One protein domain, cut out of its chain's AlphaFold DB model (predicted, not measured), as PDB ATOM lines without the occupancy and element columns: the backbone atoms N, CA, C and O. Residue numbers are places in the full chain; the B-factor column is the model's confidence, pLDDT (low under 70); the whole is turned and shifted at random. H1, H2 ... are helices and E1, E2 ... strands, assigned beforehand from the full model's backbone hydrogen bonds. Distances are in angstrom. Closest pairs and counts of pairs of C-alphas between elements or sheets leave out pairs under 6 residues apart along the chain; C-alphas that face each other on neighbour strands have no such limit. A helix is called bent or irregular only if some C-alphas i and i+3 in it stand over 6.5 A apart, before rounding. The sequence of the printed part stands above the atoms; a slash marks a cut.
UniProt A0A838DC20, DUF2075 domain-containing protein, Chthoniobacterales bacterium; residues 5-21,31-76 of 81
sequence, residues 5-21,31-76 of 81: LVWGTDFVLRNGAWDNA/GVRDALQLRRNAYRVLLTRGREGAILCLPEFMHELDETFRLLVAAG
ATOM      1  N   LEU A   5      22.269  32.893 -10.641       94.00
ATOM      2  CA  LEU A   5      23.502  33.598 -10.324       94.00
ATOM      3  C   LEU A   5      24.137  32.947  -9.099       94.00
ATOM      4  O   LEU A   5      23.611  33.057  -7.994       94.00
ATOM      5  N   VAL A   6      25.277  32.289  -9.296       95.06
ATOM      6  CA  VAL A   6      26.124  31.849  -8.184       95.06
ATOM      7  C   VAL A   6      26.993  33.029  -7.775       95.06
ATOM      8  O   VAL A   6      27.783  33.526  -8.581       95.06
ATOM      9  N   TRP A   7      26.803  33.508  -6.553       95.12
ATOM     10  CA  TRP A   7      27.507  34.669  -6.031       95.12
ATOM     11  C   TRP A   7      28.928  34.278  -5.624       95.12
ATOM     12  O   TRP A   7      29.128  33.313  -4.887       95.12
ATOM     13  N   GLY A   8      29.917  35.012  -6.127       92.31
ATOM     14  CA  GLY A   8      31.324  34.773  -5.825       92.31
ATOM     15  C   GLY A   8      31.847  35.687  -4.723       92.31
ATOM     16  O   GLY A   8      31.305  36.758  -4.463       92.31
ATOM     17  N   THR A   9      32.979  35.317  -4.128       93.06
ATOM     18  CA  THR A   9      33.704  36.200  -3.204       93.06
ATOM     19  C   THR A   9      34.397  37.358  -3.922       93.06
ATOM     20  O   THR A   9      35.039  38.174  -3.284       93.06
ATOM     21  N   ASP A  10      34.289  37.490  -5.245       92.94
ATOM     22  CA  ASP A  10      34.878  38.610  -5.979       92.94
ATOM     23  C   ASP A  10      34.131  39.941  -5.768       92.94
ATOM     24  O   ASP A  10      34.670  40.997  -6.103       92.94
ATOM     25  N   PHE A  11      32.915  39.899  -5.216       95.62
ATOM     26  CA  PHE A  11      32.104  41.069  -4.896       95.62
ATOM     27  C   PHE A  11      31.245  40.797  -3.657       95.62
ATOM     28  O   PHE A  11      30.268  40.059  -3.736       95.62
ATOM     29  N   VAL A  12      31.592  41.379  -2.512       96.44
ATOM     30  CA  VAL A  12      30.951  41.068  -1.221       96.44
ATOM     31  C   VAL A  12      30.562  42.338  -0.479       96.44
ATOM     32  O   VAL A  12      31.198  43.376  -0.650       96.44
ATOM     33  N   LEU A  13      29.521  42.280   0.349       97.62
ATOM     34  CA  LEU A  13      29.291  43.308   1.358       97.62
ATOM     35  C   LEU A  13      30.198  43.029   2.560       97.62
ATOM     36  O   LEU A  13      30.240  41.902   3.051       97.62
ATOM     37  N   ARG A  14      30.927  44.048   3.010       95.69
ATOM     38  CA  ARG A  14      31.795  43.999   4.184       95.69
ATOM     39  C   ARG A  14      31.673  45.308   4.954       95.69
ATOM     40  O   ARG A  14      31.985  46.370   4.419       95.69
ATOM     41  N   ASN A  15      31.264  45.237   6.216       96.00
ATOM     42  CA  ASN A  15      31.092  46.400   7.094       96.00
ATOM     43  C   ASN A  15      30.166  47.480   6.489       96.00
ATOM     44  O   ASN A  15      30.455  48.674   6.560       96.00
ATOM     45  N   GLY A  16      29.075  47.067   5.843       96.06
ATOM     46  CA  GLY A  16      28.095  47.952   5.213       96.06
ATOM     47  C   GLY A  16      28.531  48.558   3.874       96.06
ATOM     48  O   GLY A  16      27.791  49.360   3.306       96.06
ATOM     49  N   ALA A  17      29.700  48.186   3.344       96.88
ATOM     50  CA  ALA A  17      30.211  48.677   2.068       96.88
ATOM     51  C   ALA A  17      30.521  47.529   1.101       96.88
ATOM     52  O   ALA A  17      30.937  46.444   1.501       96.88
ATOM     53  N   TRP A  18      30.319  47.769  -0.196       96.75
ATOM     54  CA  TRP A  18      30.702  46.811  -1.233       96.75
ATOM     55  C   TRP A  18      32.222  46.764  -1.390       96.75
ATOM     56  O   TRP A  18      32.851  47.804  -1.584       96.75
ATOM     57  N   ASP A  19      32.770  45.557  -1.389       95.06
ATOM     58  CA  ASP A  19      34.195  45.255  -1.441       95.06
ATOM     59  C   ASP A  19      34.500  44.243  -2.561       95.06
ATOM     60  O   ASP A  19      33.653  43.434  -2.951       95.06
ATOM     61  N   ASN A  20      35.712  44.313  -3.115       92.81
ATOM     62  CA  ASN A  20      36.206  43.391  -4.142       92.81
ATOM     63  C   ASN A  20      37.659  42.937  -3.896       92.81
ATOM     64  O   ASN A  20      38.353  42.566  -4.848       92.81
ATOM     65  N   ALA A  21      38.143  42.991  -2.654       86.81
ATOM     66  CA  ALA A  21      39.541  42.733  -2.305       86.81
ATOM     67  C   ALA A  21      39.970  41.277  -2.560       86.81
ATOM     68  O   ALA A  21      41.110  41.004  -2.930       86.81
ATOM     69  N   GLY A  31      43.292  48.026 -18.858       73.44
ATOM     70  CA  GLY A  31      43.064  49.433 -18.471       73.44
ATOM     71  C   GLY A  31      41.784  49.705 -17.659       73.44
ATOM     72  O   GLY A  31      41.083  50.688 -17.898       73.44
ATOM     73  N   VAL A  32      41.450  48.821 -16.724       82.31
ATOM     74  CA  VAL A  32      40.336  48.903 -15.791       82.31
ATOM     75  C   VAL A  32      40.660  49.978 -14.764       82.31
ATOM     76  O   VAL A  32      41.470  49.782 -13.865       82.31
ATOM     77  N   ARG A  33      40.010  51.133 -14.918       84.50
ATOM     78  CA  ARG A  33      40.184  52.293 -14.031       84.50
ATOM     79  C   ARG A  33      39.593  52.066 -12.641       84.50
ATOM     80  O   ARG A  33      40.170  52.508 -11.659       84.50
ATOM     81  N   ASP A  34      38.452  51.381 -12.575       90.19
ATOM     82  CA  ASP A  34      37.750  51.087 -11.326       90.19
ATOM     83  C   ASP A  34      37.170  49.668 -11.371       90.19
ATOM     84  O   ASP A  34      36.159  49.380 -12.022       90.19
ATOM     85  N   ALA A  35      37.860  48.757 -10.690       89.69
ATOM     86  CA  ALA A  35      37.521  47.344 -10.667       89.69
ATOM     87  C   ALA A  35      36.297  47.034  -9.784       89.69
ATOM     88  O   ALA A  35      35.617  46.029 -10.026       89.69
ATOM     89  N   LEU A  36      36.008  47.874  -8.785       92.44
ATOM     90  CA  LEU A  36      34.841  47.726  -7.919       92.44
ATOM     91  C   LEU A  36      33.582  48.160  -8.671       92.44
ATOM     92  O   LEU A  36      32.594  47.426  -8.710       92.44
ATOM     93  N   GLN A  37      33.640  49.311  -9.344       93.94
ATOM     94  CA  GLN A  37      32.538  49.818 -10.156       93.94
ATOM     95  C   GLN A  37      32.207  48.874 -11.320       93.94
ATOM     96  O   GLN A  37      31.031  48.665 -11.630       93.94
ATOM     97  N   LEU A  38      33.218  48.257 -11.941       92.12
ATOM     98  CA  LEU A  38      33.007  47.247 -12.981       92.12
ATOM     99  C   LEU A  38      32.181  46.059 -12.463       92.12
ATOM    100  O   LEU A  38      31.198  45.672 -13.099       92.12
ATOM    101  N   ARG A  39      32.535  45.515 -11.292       92.62
ATOM    102  CA  ARG A  39      31.806  44.394 -10.675       92.62
ATOM    103  C   ARG A  39      30.406  44.794 -10.249       92.62
ATOM    104  O   ARG A  39      29.452  44.110 -10.605       92.62
ATOM    105  N   ARG A  40      30.258  45.950  -9.601       94.94
ATOM    106  CA  ARG A  40      28.948  46.498  -9.231       94.94
ATOM    107  C   ARG A  40      28.011  46.573 -10.438       94.94
ATOM    108  O   ARG A  40      26.853  46.172 -10.351       94.94
ATOM    109  N   ASN A  41      28.511  47.040 -11.581       95.31
ATOM    110  CA  ASN A  41      27.732  47.105 -12.815       95.31
ATOM    111  C   ASN A  41      27.381  45.720 -13.369       95.31
ATOM    112  O   ASN A  41      26.248  45.524 -13.811       95.31
ATOM    113  N   ALA A  42      28.319  44.770 -13.331       93.25
ATOM    114  CA  ALA A  42      28.071  43.397 -13.755       93.25
ATOM    115  C   ALA A  42      26.959  42.747 -12.914       93.25
ATOM    116  O   ALA A  42      25.959  42.299 -13.475       93.25
ATOM    117  N   TYR A  43      27.069  42.790 -11.582       94.69
ATOM    118  CA  TYR A  43      26.055  42.250 -10.672       94.69
ATOM    119  C   TYR A  43      24.707  42.965 -10.836       94.69
ATOM    120  O   TYR A  43      23.683  42.299 -10.955       94.69
ATOM    121  N   ARG A  44      24.678  44.300 -10.978       93.75
ATOM    122  CA  ARG A  44      23.436  45.041 -11.269       93.75
ATOM    123  C   ARG A  44      22.738  44.527 -12.532       93.75
ATOM    124  O   ARG A  44      21.523  44.350 -12.531       93.75
ATOM    125  N   VAL A  45      23.480  44.298 -13.616       93.88
ATOM    126  CA  VAL A  45      22.919  43.766 -14.870       93.88
ATOM    127  C   VAL A  45      22.413  42.335 -14.684       93.88
ATOM    128  O   VAL A  45      21.329  42.014 -15.164       93.88
ATOM    129  N   LEU A  46      23.165  41.482 -13.986       91.44
ATOM    130  CA  LEU A  46      22.776  40.091 -13.743       91.44
ATOM    131  C   LEU A  46      21.494  40.002 -12.906       91.44
ATOM    132  O   LEU A  46      20.584  39.260 -13.269       91.44
ATOM    133  N   LEU A  47      21.385  40.823 -11.861       91.50
ATOM    134  CA  LEU A  47      20.217  40.877 -10.979       91.50
ATOM    135  C   LEU A  47      18.964  41.433 -11.666       91.50
ATOM    136  O   LEU A  47      17.854  41.054 -11.314       91.50
ATOM    137  N   THR A  48      19.122  42.311 -12.657       89.38
ATOM    138  CA  THR A  48      17.986  42.985 -13.317       89.38
ATOM    139  C   THR A  48      17.561  42.342 -14.638       89.38
ATOM    140  O   THR A  48      16.545  42.729 -15.211       89.38
ATOM    141  N   ARG A  49      18.305  41.349 -15.151       85.94
ATOM    142  CA  ARG A  49      18.004  40.694 -16.439       85.94
ATOM    143  C   ARG A  49      16.892  39.644 -16.382       85.94
ATOM    144  O   ARG A  49      16.352  39.291 -17.430       85.94
ATOM    145  N   GLY A  50      16.551  39.129 -15.203       80.31
ATOM    146  CA  GLY A  50      15.477  38.148 -15.048       80.31
ATOM    147  C   GLY A  50      14.098  38.806 -15.096       80.31
ATOM    148  O   GLY A  50      13.710  39.464 -14.139       80.31
ATOM    149  N   ARG A  51      13.333  38.605 -16.182       82.12
ATOM    150  CA  ARG A  51      11.949  39.122 -16.295       82.12
ATOM    151  C   ARG A  51      11.000  38.558 -15.235       82.12
ATOM    152  O   ARG A  51      10.100  39.261 -14.800       82.12
ATOM    153  N   GLU A  52      11.202  37.304 -14.839       87.06
ATOM    154  CA  GLU A  52      10.357  36.568 -13.879       87.06
ATOM    155  C   GLU A  52      11.098  36.304 -12.552       87.06
ATOM    156  O   GLU A  52      10.817  35.338 -11.839       87.06
ATOM    157  N   GLY A  53      12.096  37.139 -12.245       88.38
ATOM    158  CA  GLY A  53      13.000  36.968 -11.109       88.38
ATOM    159  C   GLY A  53      14.276  36.195 -11.449       88.38
ATOM    160  O   GLY A  53      14.529  35.841 -12.604       88.38
ATOM    161  N   ALA A  54      15.097  35.957 -10.427       92.38
ATOM    162  CA  ALA A  54      16.372  35.246 -10.503       92.38
ATOM    163  C   ALA A  54      16.552  34.360  -9.264       92.38
ATOM    164  O   ALA A  54      16.012  34.668  -8.205       92.38
ATOM    165  N   ILE A  55      17.315  33.275  -9.399       94.69
ATOM    166  CA  ILE A  55      17.764  32.458  -8.268       94.69
ATOM    167  C   ILE A  55      19.188  32.893  -7.930       94.69
ATOM    168  O   ILE A  55      20.058  32.893  -8.803       94.69
ATOM    169  N   LEU A  56      19.418  33.276  -6.675       95.56
ATOM    170  CA  LEU A  56      20.736  33.628  -6.156       95.56
ATOM    171  C   LEU A  56      21.245  32.463  -5.312       95.56
ATOM    172  O   LEU A  56      20.585  32.061  -4.360       95.56
ATOM    173  N   CYS A  57      22.401  31.917  -5.667       95.75
ATOM    174  CA  CYS A  57      23.058  30.862  -4.906       95.75
ATOM    175  C   CYS A  57      24.283  31.450  -4.207       95.75
ATOM    176  O   CYS A  57      25.224  31.886  -4.872       95.75
ATOM    177  N   LEU A  58      24.249  31.488  -2.875       96.00
ATOM    178  CA  LEU A  58      25.363  31.907  -2.028       96.00
ATOM    179  C   LEU A  58      25.879  30.661  -1.291       96.00
ATOM    180  O   LEU A  58      25.121  30.085  -0.512       96.00
ATOM    181  N   PRO A  59      27.120  30.206  -1.539       93.06
ATOM    182  CA  PRO A  59      27.655  29.021  -0.873       93.06
ATOM    183  C   PRO A  59      27.788  29.206   0.648       93.06
ATOM    184  O   PRO A  59      28.540  30.066   1.101       93.06
ATOM    185  N   GLU A  60      27.121  28.357   1.434       90.88
ATOM    186  CA  GLU A  60      27.079  28.455   2.909       90.88
ATOM    187  C   GLU A  60      28.452  28.319   3.585       90.88
ATOM    188  O   GLU A  60      28.691  28.878   4.651       90.88
ATOM    189  N   PHE A  61      29.386  27.595   2.964       91.81
ATOM    190  CA  PHE A  61      30.738  27.407   3.498       91.81
ATOM    191  C   PHE A  61      31.643  28.642   3.326       91.81
ATOM    192  O   PHE A  61      32.799  28.620   3.750       91.81
ATOM    193  N   MET A  62      31.161  29.710   2.680       94.12
ATOM    194  CA  MET A  62      31.902  30.955   2.469       94.12
ATOM    195  C   MET A  62      31.376  32.070   3.383       94.12
ATOM    196  O   MET A  62      30.602  32.917   2.949       94.12
ATOM    197  N   HIS A  63      31.867  32.129   4.625       94.44
ATOM    198  CA  HIS A  63      31.448  33.122   5.636       94.44
ATOM    199  C   HIS A  63      31.596  34.596   5.208       94.44
ATOM    200  O   HIS A  63      30.907  35.481   5.709       94.44
ATOM    201  N   GLU A  64      32.472  34.886   4.244       95.00
ATOM    202  CA  GLU A  64      32.612  36.219   3.635       95.00
ATOM    203  C   GLU A  64      31.318  36.706   2.956       95.00
ATOM    204  O   GLU A  64      31.156  37.901   2.706       95.00
ATOM    205  N   LEU A  65      30.393  35.790   2.655       96.69
ATOM    206  CA  LEU A  65      29.107  36.078   2.035       96.69
ATOM    207  C   LEU A  65      27.981  36.298   3.052       96.69
ATOM    208  O   LEU A  65      26.919  36.758   2.643       96.69
ATOM    209  N   ASP A  66      28.192  36.060   4.351       97.00
ATOM    210  CA  ASP A  66      27.132  36.109   5.373       97.00
ATOM    211  C   ASP A  66      26.454  37.483   5.456       97.00
ATOM    212  O   ASP A  66      25.245  37.607   5.667       97.00
ATOM    213  N   GLU A  67      27.229  38.556   5.300       97.88
ATOM    214  CA  GLU A  67      26.690  39.916   5.274       97.88
ATOM    215  C   GLU A  67      25.927  40.201   3.974       97.88
ATOM    216  O   GLU A  67      24.840  40.780   4.003       97.88
ATOM    217  N   THR A  68      26.448  39.719   2.842       97.69
ATOM    218  CA  THR A  68      25.782  39.814   1.535       97.69
ATOM    219  C   THR A  68      24.446  39.073   1.550       97.69
ATOM    220  O   THR A  68      23.436  39.616   1.110       97.69
ATOM    221  N   PHE A  69      24.416  37.866   2.116       97.50
ATOM    222  CA  PHE A  69      23.208  37.064   2.284       97.50
ATOM    223  C   PHE A  69      22.158  37.808   3.110       97.50
ATOM    224  O   PHE A  69      21.030  37.993   2.654       97.50
ATOM    225  N   ARG A  70      22.541  38.309   4.293       97.88
ATOM    226  CA  ARG A  70      21.633  39.078   5.157       97.88
ATOM    227  C   ARG A  70      21.082  40.318   4.455       97.88
ATOM    228  O   ARG A  70      19.894  40.599   4.594       97.88
ATOM    229  N   LEU A  71      21.907  41.027   3.682       97.81
ATOM    230  CA  LEU A  71      21.457  42.171   2.889       97.81
ATOM    231  C   LEU A  71      20.424  41.761   1.833       97.81
ATOM    232  O   LEU A  71      19.413  42.440   1.689       97.81
ATOM    233  N   LEU A  72      20.660  40.672   1.099       96.50
ATOM    234  CA  LEU A  72      19.742  40.198   0.058       96.50
ATOM    235  C   LEU A  72      18.386  39.790   0.646       96.50
ATOM    236  O   LEU A  72      17.348  40.180   0.117       96.50
ATOM    237  N   VAL A  73      18.386  39.080   1.777       97.38
ATOM    238  CA  VAL A  73      17.154  38.739   2.506       97.38
ATOM    239  C   VAL A  73      16.437  40.006   2.982       97.38
ATOM    240  O   VAL A  73      15.242  40.162   2.740       97.38
ATOM    241  N   ALA A  74      17.159  40.959   3.580       98.00
ATOM    242  CA  ALA A  74      16.588  42.242   4.001       98.00
ATOM    243  C   ALA A  74      16.046  43.077   2.823       98.00
ATOM    244  O   ALA A  74      15.113  43.857   2.997       98.00
ATOM    245  N   ALA A  75      16.602  42.895   1.623       95.56
ATOM    246  CA  ALA A  75      16.138  43.515   0.385       95.56
ATOM    247  C   ALA A  75      14.926  42.801  -0.249       95.56
ATOM    248  O   ALA A  75      14.438  43.249  -1.288       95.56
ATOM    249  N   GLY A  76      14.427  41.721   0.364       95.62
ATOM    250  CA  GLY A  76      13.215  41.015  -0.055       95.62
ATOM    251  C   GLY A  76      13.447  39.699  -0.799       95.62
ATOM    252  O   GLY A  76      12.500  39.171  -1.377       95.62
TER     253      GLY A  76
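What this domain is: This is residues 5 to 21 and 31 to 76 of the 81 residues of the protein "DUF2075 domain-containing protein" of Chthoniobacterales bacterium (UniProt A0A838DC20). A small two-stranded hairpin, E1 and E2, has helix H2 packed beside E1, while the longer helix H1 makes the opposite side of an open frame and comes near the hairpin only with its early turns, at E2. From the far end of H1 the turn of residues 48 to 53 sticks out at a corner, and the chain then runs through the short strand E3, beside residues 5 to 6, back towards H2. The printed part has 63 residues, with two named helices and three named strands in the order E1, E2, H1, E3, H2. The one sheet, in the order E1 - E2, is antiparallel, and the class is mixed, helices and strands. The whole is compact, with a radius of gyration of the C-alphas of 12.1 A and spans of 34 by 29 by 19 A.

How they stand to each other: Look first at E1, residues 12 to 14, and E2, residues 17 to 19, a hairpin with a tight link of 2 residues. They are antiparallel at 131 degrees; N 14 and O 17 are 2.8 A apart and N 12 and O 19 are 2.9 A apart, both within hydrogen-bond range. Look next at H2, residues 63 to 74: 10 pairs of C-alphas of E1 and H2 are within 8 A, and the closest, those of Leu 13 and Thr 68, are 5.0 A apart. H1, residues 35 to 48, comes nearest to E2 at the C-alphas of Asp 19 and Leu 36, 7.0 A apart. H1 and H2 are apart, and so are H1 and E1. E3, residues 55 to 57, pairs with no named strand, but residues 5 to 6 form a short parallel pairing with its residues 56 to 57. In H1 every O i to N i+4 pair is within hydrogen-bond range; in H2, 6 of 8 are.

Where its parts are: Find C-alpha 12 at (30.951, 41.068, -1.221), where E1 begins. H1 starts at C-alpha 35, at (37.521, 47.344, -10.667), and runs 20.2 A to C-alpha 48. H2 runs 17.5 A from its first C-alpha to C-alpha 74, at (16.588, 42.242, 4.001). It is irregular: C-alphas 64 and 67 are 7.2 A apart.

The domain as a whole: The two C-alphas farthest apart, of Gly 31 and Gly 76, are 36.1 A from each other. Residues 22 to 30 are not printed, and C-alphas 21 and 31 stand 17.9 A apart across this cut, which lies in the link from E2 to H1. Of the links that are printed whole, H1 to E3 is short, E1 to E2 and E3 to H2 are tight, and none is long. Residues 48 to 53, of which 48 belongs to H1, stand free. The mean pLDDT of the printed part is 93.0, and no printed residue is under 70.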